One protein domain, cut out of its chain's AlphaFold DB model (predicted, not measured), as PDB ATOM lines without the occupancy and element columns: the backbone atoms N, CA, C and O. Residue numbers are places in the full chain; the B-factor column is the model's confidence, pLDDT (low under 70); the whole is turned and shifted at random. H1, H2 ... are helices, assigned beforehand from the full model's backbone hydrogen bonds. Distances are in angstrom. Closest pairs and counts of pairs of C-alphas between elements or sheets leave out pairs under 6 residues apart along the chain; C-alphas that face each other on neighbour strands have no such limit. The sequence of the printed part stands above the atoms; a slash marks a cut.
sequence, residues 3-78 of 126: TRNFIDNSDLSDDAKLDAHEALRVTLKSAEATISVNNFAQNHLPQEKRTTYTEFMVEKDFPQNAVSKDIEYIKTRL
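This is residues 3 to 78 of the 126 residues of the protein "Putative phage associated protein" of Neisseria gonorrhoeae (strain NCCP11945) (UniProt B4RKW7). Two helical hairpins, H1 with H2 and H3 with H4, pack together crosswise, and H5 packs on the last residues of H2. The printed part has 76 residues, with five named helices, H1 to H5 in order along the chain, and no named strand; its class is all helix, with 51 of the 76 residues in the named helices, and it is compact, with a radius of gyration of the C-alphas of 12.0 A and spans of 32 by 24 by 19 A.

Start at H1, residues 3 to 9; it forms a hairpin with H2, residues 14 to 29, the closest C-alphas, Ile 7 and Lys 17, being 6.0 A apart. H2, with residues 20 to 24 alone, only just touches H3, residues 37 to 44, with 3 pairs of C-alphas within 8 A, the closest Ala 20 and His 44 at 6.2 A, at a steep tilt of 55 degrees. H3 forms a hairpin with H4, residues 47 to 59; their closest C-alphas, Ala 41 and Arg 50, are 5.1 A apart. H5, residues 71 to 77, touches residues 28 to 29 of H2 alone, closest at the C-alphas of Leu 28 and Ile 74, 6.8 A. Each O i to N i+4 pair is within hydrogen-bond range in H1, H2, H3 and H5, and 7 of 9 in H4.

Find C-alpha 3 at (-19.971, 3.417, -30.741), where H1 begins, and C-alpha 77 at (-10.941, -6.282, -25.401), where H5 ends. H2 runs 22.5 A.

The printed part has no cut; the link H4 to H5 is long, and residues 64 to 78 are under pLDDT 70.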
ATOM      1  N   THR A   3     -18.917   4.037 -29.912       78.38
ATOM      2  CA  THR A   3     -19.971   3.417 -30.741       78.38
ATOM      3  C   THR A   3     -20.870   2.458 -29.960       78.38
ATOM      4  O   THR A   3     -22.083   2.514 -30.095       78.38
ATOM      5  N   ARG A   4     -20.294   1.623 -29.084       78.88
ATOM      6  CA  ARG A   4     -21.076   0.717 -28.227       78.88
ATOM      7  C   ARG A   4     -22.017   1.497 -27.304       78.88
ATOM      8  O   ARG A   4     -23.190   1.172 -27.217       78.88
ATOM      9  N   ASN A   5     -21.503   2.561 -26.682       76.62
ATOM     10  CA  ASN A   5     -22.288   3.422 -25.800       76.62
ATOM     11  C   ASN A   5     -23.427   4.139 -26.544       76.62
ATOM     12  O   ASN A   5     -24.513   4.250 -25.989       76.62
ATOM     13  N   PHE A   6     -23.217   4.558 -27.795       82.81
ATOM     14  CA  PHE A   6     -24.292   5.106 -28.625       82.81
ATOM     15  C   PHE A   6     -25.394   4.073 -28.892       82.81
ATOM     16  O   PHE A   6     -26.565   4.373 -28.692       82.81
ATOM     17  N   ILE A   7     -25.027   2.850 -29.300       81.62
ATOM     18  CA  ILE A   7     -26.004   1.782 -29.576       81.62
ATOM     19  C   ILE A   7     -26.832   1.489 -28.318       81.62
ATOM     20  O   ILE A   7     -28.061   1.472 -28.389       81.62
ATOM     21  N   ASP A   8     -26.170   1.346 -27.166       78.88
ATOM     22  CA  ASP A   8     -26.816   1.030 -25.887       78.88
ATOM     23  C   ASP A   8     -27.853   2.097 -25.471       78.88
ATOM     24  O   ASP A   8     -28.935   1.747 -24.997       78.88
ATOM     25  N   ASN A   9     -27.561   3.383 -25.711       83.12
ATOM     26  CA  ASN A   9     -28.401   4.521 -25.301       83.12
ATOM     27  C   ASN A   9     -29.316   5.071 -26.409       83.12
ATOM     28  O   ASN A   9     -29.954   6.101 -26.217       83.12
ATOM     29  N   SER A  10     -29.369   4.421 -27.571       84.06
ATOM     30  CA  SER A  10     -30.248   4.829 -28.669       84.06
ATOM     31  C   SER A  10     -31.675   4.299 -28.500       84.06
ATOM     32  O   SER A  10     -31.897   3.271 -27.855       84.06
ATOM     33  N   ASP A  11     -32.632   4.943 -29.167       86.88
ATOM     34  CA  ASP A  11     -34.044   4.514 -29.224       86.88
ATOM     35  C   ASP A  11     -34.289   3.399 -30.261       86.88
ATOM     36  O   ASP A  11     -35.414   3.183 -30.707       86.88
ATOM     37  N   LEU A  12     -33.225   2.726 -30.711       79.94
ATOM     38  CA  LEU A  12     -33.330   1.580 -31.611       79.94
ATOM     39  C   LEU A  12     -34.116   0.446 -30.940       79.94
ATOM     40  O   LEU A  12     -34.003   0.242 -29.728       79.94
ATOM     41  N   SER A  13     -34.859  -0.323 -31.741       74.56
ATOM     42  CA  SER A  13     -35.446  -1.581 -31.275       74.56
ATOM     43  C   SER A  13     -34.354  -2.550 -30.819       74.56
ATOM     44  O   SER A  13     -33.209  -2.467 -31.274       74.56
ATOM     45  N   ASP A  14     -34.707  -3.491 -29.947       66.31
ATOM     46  CA  ASP A  14     -33.747  -4.466 -29.415       66.31
ATOM     47  C   ASP A  14     -33.065  -5.278 -30.527       66.31
ATOM     48  O   ASP A  14     -31.852  -5.489 -30.485       66.31
ATOM     49  N   ASP A  15     -33.806  -5.622 -31.583       62.69
ATOM     50  CA  ASP A  15     -33.269  -6.287 -32.775       62.69
ATOM     51  C   ASP A  15     -32.255  -5.416 -33.519       62.69
ATOM     52  O   ASP A  15     -31.147  -5.859 -33.819       62.69
ATOM     53  N   ALA A  16     -32.585  -4.142 -33.747       66.00
ATOM     54  CA  ALA A  16     -31.683  -3.211 -34.415       66.00
ATOM     55  C   ALA A  16     -30.425  -2.927 -33.574       66.00
ATOM     56  O   ALA A  16     -29.340  -2.728 -34.125       66.00
ATOM     57  N   LYS A  17     -30.534  -2.946 -32.237       71.81
ATOM     58  CA  LYS A  17     -29.374  -2.873 -31.338       71.81
ATOM     59  C   LYS A  17     -28.503  -4.117 -31.451       71.81
ATOM     60  O   LYS A  17     -27.278  -3.991 -31.499       71.81
ATOM     61  N   LEU A  18     -29.106  -5.304 -31.492       68.19
ATOM     62  CA  LEU A  18     -28.387  -6.570 -31.613       68.19
ATOM     63  C   LEU A  18     -27.627  -6.644 -32.943       68.19
ATOM     64  O   LEU A  18     -26.427  -6.939 -32.941       68.19
ATOM     65  N   ASP A  19     -28.278  -6.267 -34.043       71.69
ATOM     66  CA  ASP A  19     -27.669  -6.179 -35.372       71.69
ATOM     67  C   ASP A  19     -26.522  -5.160 -35.407       71.69
ATOM     68  O   ASP A  19     -25.431  -5.465 -35.894       71.69
ATOM     69  N   ALA A  20     -26.711  -3.971 -34.824       73.50
ATOM     70  CA  ALA A  20     -25.670  -2.947 -34.753       73.50
ATOM     71  C   ALA A  20     -24.465  -3.390 -33.902       73.50
ATOM     72  O   ALA A  20     -23.314  -3.089 -34.240       73.50
ATOM     73  N   HIS A  21     -24.698  -4.132 -32.815       78.25
ATOM     74  CA  HIS A  21     -23.632  -4.705 -31.986       78.25
ATOM     75  C   HIS A  21     -22.865  -5.810 -32.714       78.25
ATOM     76  O   HIS A  21     -21.634  -5.874 -32.600       78.25
ATOM     77  N   GLU A  22     -23.548  -6.668 -33.474       74.50
ATOM     78  CA  GLU A  22     -22.884  -7.692 -34.285       74.50
ATOM     79  C   GLU A  22     -22.104  -7.052 -35.440       74.50
ATOM     80  O   GLU A  22     -20.938  -7.391 -35.646       74.50
ATOM     81  N   ALA A  23     -22.667  -6.044 -36.110       76.06
ATOM     82  CA  ALA A  23     -21.969  -5.263 -37.124       76.06
ATOM     83  C   ALA A  23     -20.703  -4.605 -36.560       76.06
ATOM     84  O   ALA A  23     -19.616  -4.798 -37.100       76.06
ATOM     85  N   LEU A  24     -20.799  -3.917 -35.414       79.38
ATOM     86  CA  LEU A  24     -19.648  -3.323 -34.727       79.38
ATOM     87  C   LEU A  24     -18.570  -4.361 -34.422       79.38
ATOM     88  O   LEU A  24     -17.378  -4.110 -34.610       79.38
ATOM     89  N   ARG A  25     -18.976  -5.546 -33.970       75.00
ATOM     90  CA  ARG A  25     -18.068  -6.655 -33.688       75.00
ATOM     91  C   ARG A  25     -17.380  -7.166 -34.955       75.00
ATOM     92  O   ARG A  25     -16.175  -7.413 -34.904       75.00
ATOM     93  N   VAL A  26     -18.101  -7.325 -36.064       75.19
ATOM     94  CA  VAL A  26     -17.535  -7.739 -37.357       75.19
ATOM     95  C   VAL A  26     -16.570  -6.676 -37.877       75.19
ATOM     96  O   VAL A  26     -15.433  -7.010 -38.207       75.19
ATOM     97  N   THR A  27     -16.956  -5.398 -37.854       72.06
ATOM     98  CA  THR A  27     -16.095  -4.275 -38.249       72.06
ATOM     99  C   THR A  27     -14.820  -4.231 -37.412       72.06
ATOM    100  O   THR A  27     -13.730  -4.070 -37.949       72.06
ATOM    101  N   LEU A  28     -14.911  -4.423 -36.094       72.62
ATOM    102  CA  LEU A  28     -13.743  -4.455 -35.212       72.62
ATOM    103  C   LEU A  28     -12.822  -5.654 -35.472       72.62
ATOM    104  O   LEU A  28     -11.611  -5.543 -35.300       72.62
ATOM    105  N   LYS A  29     -13.385  -6.796 -35.874       68.00
ATOM    106  CA  LYS A  29     -12.626  -8.008 -36.203       68.00
ATOM    107  C   LYS A  29     -12.089  -8.033 -37.630       68.00
ATOM    108  O   LYS A  29     -11.242  -8.881 -37.912       68.00
ATOM    109  N   SER A  30     -12.590  -7.178 -38.520       69.06
ATOM    110  CA  SER A  30     -12.151  -7.163 -39.912       69.06
ATOM    111  C   SER A  30     -10.668  -6.797 -39.999       69.06
ATOM    112  O   SER A  30     -10.159  -6.011 -39.197       69.06
ATOM    113  N   ALA A  31      -9.976  -7.373 -40.985       59.06
ATOM    114  CA  ALA A  31      -8.551  -7.137 -41.226       59.06
ATOM    115  C   ALA A  31      -8.238  -5.697 -41.678       59.06
ATOM    116  O   ALA A  31      -7.073  -5.331 -41.802       59.06
ATOM    117  N   GLU A  32      -9.266  -4.881 -41.928       63.94
ATOM    118  CA  GLU A  32      -9.095  -3.477 -42.274       63.94
ATOM    119  C   GLU A  32      -8.433  -2.738 -41.117       63.94
ATOM    120  O   GLU A  32      -8.940  -2.739 -39.994       63.94
ATOM    121  N   ALA A  33      -7.317  -2.077 -41.403       58.25
ATOM    122  CA  ALA A  33      -6.541  -1.365 -40.401       58.25
ATOM    123  C   ALA A  33      -7.230  -0.095 -39.896       58.25
ATOM    124  O   ALA A  33      -6.714   0.506 -38.966       58.25
ATOM    125  N   THR A  34      -8.361   0.336 -40.465       61.88
ATOM    126  CA  THR A  34      -9.021   1.592 -40.092       61.88
ATOM    127  C   THR A  34     -10.537   1.446 -39.906       61.88
ATOM    128  O   THR A  34     -11.166   0.550 -40.463       61.88
ATOM    129  N   ILE A  35     -11.137   2.303 -39.071       70.50
ATOM    130  CA  ILE A  35     -12.596   2.445 -38.902       70.50
ATOM    131  C   ILE A  35     -12.981   3.868 -39.271       70.50
ATOM    132  O   ILE A  35     -12.503   4.814 -38.651       70.50
ATOM    133  N   SER A  36     -13.883   4.015 -40.238       79.50
ATOM    134  CA  SER A  36     -14.523   5.291 -40.560       79.50
ATOM    135  C   SER A  36     -15.893   5.362 -39.889       79.50
ATOM    136  O   SER A  36     -16.729   4.476 -40.079       79.50
ATOM    137  N   VAL A  37     -16.127   6.429 -39.116       78.31
ATOM    138  CA  VAL A  37     -17.426   6.702 -38.475       78.31
ATOM    139  C   VAL A  37     -18.530   6.786 -39.526       78.31
ATOM    140  O   VAL A  37     -19.589   6.190 -39.352       78.31
ATOM    141  N   ASN A  38     -18.257   7.467 -40.640       79.81
ATOM    142  CA  ASN A  38     -19.216   7.639 -41.724       79.81
ATOM    143  C   ASN A  38     -19.539   6.295 -42.399       79.81
ATOM    144  O   ASN A  38     -20.706   5.940 -42.529       79.81
ATOM    145  N   ASN A  39     -18.523   5.479 -42.712       79.25
ATOM    146  CA  ASN A  39     -18.751   4.164 -43.324       79.25
ATOM    147  C   ASN A  39     -19.565   3.247 -42.404       79.25
ATOM    148  O   ASN A  39     -20.465   2.553 -42.868       79.25
ATOM    149  N   PHE A  40     -19.286   3.271 -41.095       80.25
ATOM    150  CA  PHE A  40     -20.066   2.506 -40.126       80.25
ATOM    151  C   PHE A  40     -21.533   2.955 -40.102       80.25
ATOM    152  O   PHE A  40     -22.434   2.121 -40.154       80.25
ATOM    153  N   ALA A  41     -21.776   4.269 -40.082       83.00
ATOM    154  CA  ALA A  41     -23.122   4.831 -40.089       83.00
ATOM    155  C   ALA A  41     -23.907   4.421 -41.344       83.00
ATOM    156  O   ALA A  41     -25.040   3.958 -41.245       83.00
ATOM    157  N   GLN A  42     -23.299   4.566 -42.523       82.56
ATOM    158  CA  GLN A  42     -23.953   4.272 -43.801       82.56
ATOM    159  C   GLN A  42     -24.294   2.790 -43.953       82.56
ATOM    160  O   GLN A  42     -25.379   2.462 -44.433       82.56
ATOM    161  N   ASN A  43     -23.391   1.907 -43.525       79.19
ATOM    162  CA  ASN A  43     -23.518   0.471 -43.762       79.19
ATOM    163  C   ASN A  43     -24.354  -0.254 -42.704       79.19
ATOM    164  O   ASN A  43     -24.883  -1.325 -42.990       79.19
ATOM    165  N   HIS A  44     -24.440   0.287 -41.485       79.31
ATOM    166  CA  HIS A  44     -24.962  -0.465 -40.339       79.31
ATOM    167  C   HIS A  44     -26.000   0.278 -39.501       79.31
ATOM    168  O   HIS A  44     -26.578  -0.334 -38.606       79.31
ATOM    169  N   LEU A  45     -26.264   1.562 -39.767       79.81
ATOM    170  CA  LEU A  45     -27.315   2.307 -39.075       79.81
ATOM    171  C   LEU A  45     -28.462   2.693 -40.026       79.81
ATOM    172  O   LEU A  45     -28.219   3.036 -41.197       79.81
ATOM    173  N   PRO A  46     -29.713   2.705 -39.523       78.00
ATOM    174  CA  PRO A  46     -30.851   3.285 -40.229       78.00
ATOM    175  C   PRO A  46     -30.577   4.741 -40.602       78.00
ATOM    176  O   PRO A  46     -29.945   5.467 -39.831       78.00
ATOM    177  N   GLN A  47     -31.066   5.179 -41.766       83.06
ATOM    178  CA  GLN A  47     -30.785   6.510 -42.323       83.06
ATOM    179  C   GLN A  47     -31.063   7.645 -41.327       83.06
ATOM    180  O   GLN A  47     -30.249   8.557 -41.188       83.06
ATOM    181  N   GLU A  48     -32.157   7.536 -40.581       85.75
ATOM    182  CA  GLU A  48     -32.588   8.486 -39.550       85.75
ATOM    183  C   GLU A  48     -31.628   8.624 -38.357       85.75
ATOM    184  O   GLU A  48     -31.605   9.668 -37.714       85.75
ATOM    185  N   LYS A  49     -30.795   7.613 -38.067       81.00
ATOM    186  CA  LYS A  49     -29.826   7.644 -36.956       81.00
ATOM    187  C   LYS A  49     -28.401   7.985 -37.397       81.00
ATOM    188  O   LYS A  49     -27.541   8.191 -36.541       81.00
ATOM    189  N   ARG A  50     -28.128   8.069 -38.707       85.81
ATOM    190  CA  ARG A  50     -26.771   8.304 -39.239       85.81
ATOM    191  C   ARG A  50     -26.216   9.659 -38.816       85.81
ATOM    192  O   ARG A  50     -25.112   9.708 -38.283       85.81
ATOM    193  N   THR A  51     -26.995  10.724 -39.009       84.56
ATOM    194  CA  THR A  51     -26.593  12.098 -38.671       84.56
ATOM    195  C   THR A  51     -26.356  12.245 -37.170       84.56
ATOM    196  O   THR A  51     -25.274  12.659 -36.756       84.56
ATOM    197  N   THR A  52     -27.304  11.783 -36.352       85.31
ATOM    198  CA  THR A  52     -27.187  11.813 -34.887       85.31
ATOM    199  C   THR A  52     -25.976  11.023 -34.390       85.31
ATOM    200  O   THR A  52     -25.286  11.453 -33.471       85.31
ATOM    201  N   TYR A  53     -25.663   9.882 -35.014       81.00
ATOM    202  CA  TYR A  53     -24.463   9.115 -34.686       81.00
ATOM    203  C   TYR A  53     -23.175   9.871 -35.031       81.00
ATOM    204  O   TYR A  53     -22.249   9.909 -34.221       81.00
ATOM    205  N   THR A  54     -23.102  10.492 -36.213       80.94
ATOM    206  CA  THR A  54     -21.929  11.293 -36.590       80.94
ATOM    207  C   THR A  54     -21.736  12.492 -35.664       80.94
ATOM    208  O   THR A  54     -20.614  12.728 -35.224       80.94
ATOM    209  N   GLU A  55     -22.811  13.185 -35.288       83.81
ATOM    210  CA  GLU A  55     -22.778  14.320 -34.355       83.81
ATOM    211  C   GLU A  55     -22.339  13.892 -32.952       83.81
ATOM    212  O   GLU A  55     -21.444  14.506 -32.374       83.81
ATOM    213  N   PHE A  56     -22.870  12.778 -32.437       82.56
ATOM    214  CA  PHE A  56     -22.447  12.207 -31.156       82.56
ATOM    215  C   PHE A  56     -20.948  11.887 -31.137       82.56
ATOM    216  O   PHE A  56     -20.253  12.122 -30.150       82.56
ATOM    217  N   MET A  57     -20.418  11.350 -32.236       79.50
ATOM    218  CA  MET A  57     -18.999  11.009 -32.324       79.50
ATOM    219  C   MET A  57     -18.109  12.259 -32.361       79.50
ATOM    220  O   MET A  57     -17.026  12.228 -31.776       79.50
ATOM    221  N   VAL A  58     -18.581  13.359 -32.958       81.00
ATOM    222  CA  VAL A  58     -17.919  14.674 -32.896       81.00
ATOM    223  C   VAL A  58     -17.929  15.234 -31.485       81.00
ATOM    224  O   VAL A  58     -16.880  15.622 -30.986       81.00
ATOM    225  N   GLU A  59     -19.086  15.228 -30.826       81.81
ATOM    226  CA  GLU A  59     -19.248  15.731 -29.457       81.81
ATOM    227  C   GLU A  59     -18.342  14.991 -28.462       81.81
ATOM    228  O   GLU A  59     -17.904  15.545 -27.458       81.81
ATOM    229  N   LYS A  60     -18.028  13.722 -28.741       75.50
ATOM    230  CA  LYS A  60     -17.110  12.924 -27.927       75.50
ATOM    231  C   LYS A  60     -15.651  13.024 -28.365       75.50
ATOM    232  O   LYS A  60     -14.880  12.161 -27.952       75.50
ATOM    233  N   ASP A  61     -15.256  13.995 -29.188       74.19
ATOM    234  CA  ASP A  61     -13.887  14.147 -29.707       74.19
ATOM    235  C   ASP A  61     -13.362  12.856 -30.365       74.19
ATOM    236  O   ASP A  61     -12.232  12.405 -30.132       74.19
ATOM    237  N   PHE A  62     -14.214  12.144 -31.108       71.12
ATOM    238  CA  PHE A  62     -13.765  11.019 -31.923       71.12
ATOM    239  C   PHE A  62     -13.378  11.518 -33.320       71.12
ATOM    240  O   PHE A  62     -14.146  12.268 -33.925       71.12
ATOM    241  N   PRO A  63     -12.219  11.108 -33.868       70.62
ATOM    242  CA  PRO A  63     -11.808  11.561 -35.189       70.62
ATOM    243  C   PRO A  63     -12.828  11.143 -36.254       70.62
ATOM    244  O   PRO A  63     -13.221   9.980 -36.331       70.62
ATOM    245  N   GLN A  64     -13.237  12.095 -37.093       65.69
ATOM    246  CA  GLN A  64     -14.163  11.836 -38.200       65.69
ATOM    247  C   GLN A  64     -13.515  11.080 -39.369       65.69
ATOM    248  O   GLN A  64     -14.203  10.414 -40.144       65.69
ATOM    249  N   ASN A  65     -12.188  11.159 -39.483       68.75
ATOM    250  CA  ASN A  65     -11.412  10.426 -40.478       68.75
ATOM    251  C   ASN A  65     -11.266   8.950 -40.083       68.75
ATOM    252  O   ASN A  65     -11.501   8.573 -38.936       68.75
ATOM    253  N   ALA A  66     -10.847   8.107 -41.027       63.03
ATOM    254  CA  ALA A  66     -10.603   6.694 -40.762       63.03
ATOM    255  C   ALA A  66      -9.527   6.526 -39.664       63.03
ATOM    256  O   ALA A  66      -8.367   6.880 -39.861       63.03
ATOM    257  N   VAL A  67      -9.918   6.008 -38.496       63.41
ATOM    258  CA  VAL A  67      -9.037   5.828 -37.332       63.41
ATOM    259  C   VAL A  67      -8.355   4.474 -37.409       63.41
ATOM    260  O   VAL A  67      -9.050   3.470 -37.560       63.41
ATOM    261  N   SER A  68      -7.027   4.430 -37.257       60.50
ATOM    262  CA  SER A  68      -6.294   3.162 -37.177       60.50
ATOM    263  C   SER A  68      -6.799   2.297 -36.020       60.50
ATOM    264  O   SER A  68      -6.810   2.714 -34.862       60.50
ATOM    265  N   LYS A  69      -7.207   1.072 -36.342       61.50
ATOM    266  CA  LYS A  69      -7.500   0.011 -35.390       61.50
ATOM    267  C   LYS A  69      -6.188  -0.425 -34.759       61.50
ATOM    268  O   LYS A  69      -5.330  -0.982 -35.438       61.50
ATOM    269  N   ASP A  70      -6.062  -0.260 -33.449       60.03
ATOM    270  CA  ASP A  70      -5.130  -1.084 -32.689       60.03
ATOM    271  C   ASP A  70      -5.732  -2.495 -32.604       60.03
ATOM    272  O   ASP A  70      -6.568  -2.812 -31.752       60.03
ATOM    273  N   ILE A  71      -5.381  -3.322 -33.592       57.19
ATOM    274  CA  ILE A  71      -5.913  -4.677 -33.771       57.19
ATOM    275  C   ILE A  71      -5.589  -5.549 -32.547       57.19
ATOM    276  O   ILE A  71      -6.364  -6.446 -32.204       57.19
ATOM    277  N   GLU A  72      -4.481  -5.279 -31.858       53.97
ATOM    278  CA  GLU A  72      -4.040  -6.018 -30.677       53.97
ATOM    279  C   GLU A  72      -4.854  -5.617 -29.434       53.97
ATOM    280  O   GLU A  72      -5.379  -6.479 -28.716       53.97
ATOM    281  N   TYR A  73      -5.118  -4.321 -29.257       52.91
ATOM    282  CA  TYR A  73      -6.036  -3.802 -28.238       52.91
ATOM    283  C   TYR A  73      -7.491  -4.261 -28.443       52.91
ATOM    284  O   TYR A  73      -8.212  -4.596 -27.499       52.91
ATOM    285  N   ILE A  74      -7.951  -4.323 -29.693       58.03
ATOM    286  CA  ILE A  74      -9.309  -4.770 -30.026       58.03
ATOM    287  C   ILE A  74      -9.468  -6.277 -29.784       58.03
ATOM    288  O   ILE A  74     -10.480  -6.701 -29.223       58.03
ATOM    289  N   LYS A  75      -8.467  -7.096 -30.136       54.59
ATOM    290  CA  LYS A  75      -8.472  -8.549 -29.875       54.59
ATOM    291  C   LYS A  75      -8.479  -8.880 -28.383       54.59
ATOM    292  O   LYS A  75      -9.167  -9.819 -27.983       54.59
ATOM    293  N   THR A  76      -7.759  -8.115 -27.567       54.91
ATOM    294  CA  THR A  76      -7.717  -8.307 -26.106       54.91
ATOM    295  C   THR A  76      -9.005  -7.843 -25.416       54.91
ATOM    296  O   THR A  76      -9.412  -8.436 -24.413       54.91
ATOM    297  N   ARG A  77      -9.700  -6.838 -25.972       55.81
ATOM    298  CA  ARG A  77     -10.941  -6.282 -25.401       55.81
ATOM    299  C   ARG A  77     -12.233  -6.916 -25.928       55.81
ATOM    300  O   ARG A  77     -13.234  -6.929 -25.213       55.81
ATOM    301  N   LEU A  78     -12.222  -7.520 -27.118       57.31
ATOM    302  CA  LEU A  78     -13.258  -8.447 -27.596       57.31
ATOM    303  C   LEU A  78     -13.113  -9.802 -26.882       57.31
ATOM    304  O   LEU A  78     -12.850 -10.829 -27.513       57.31
TER     305      LEU A  78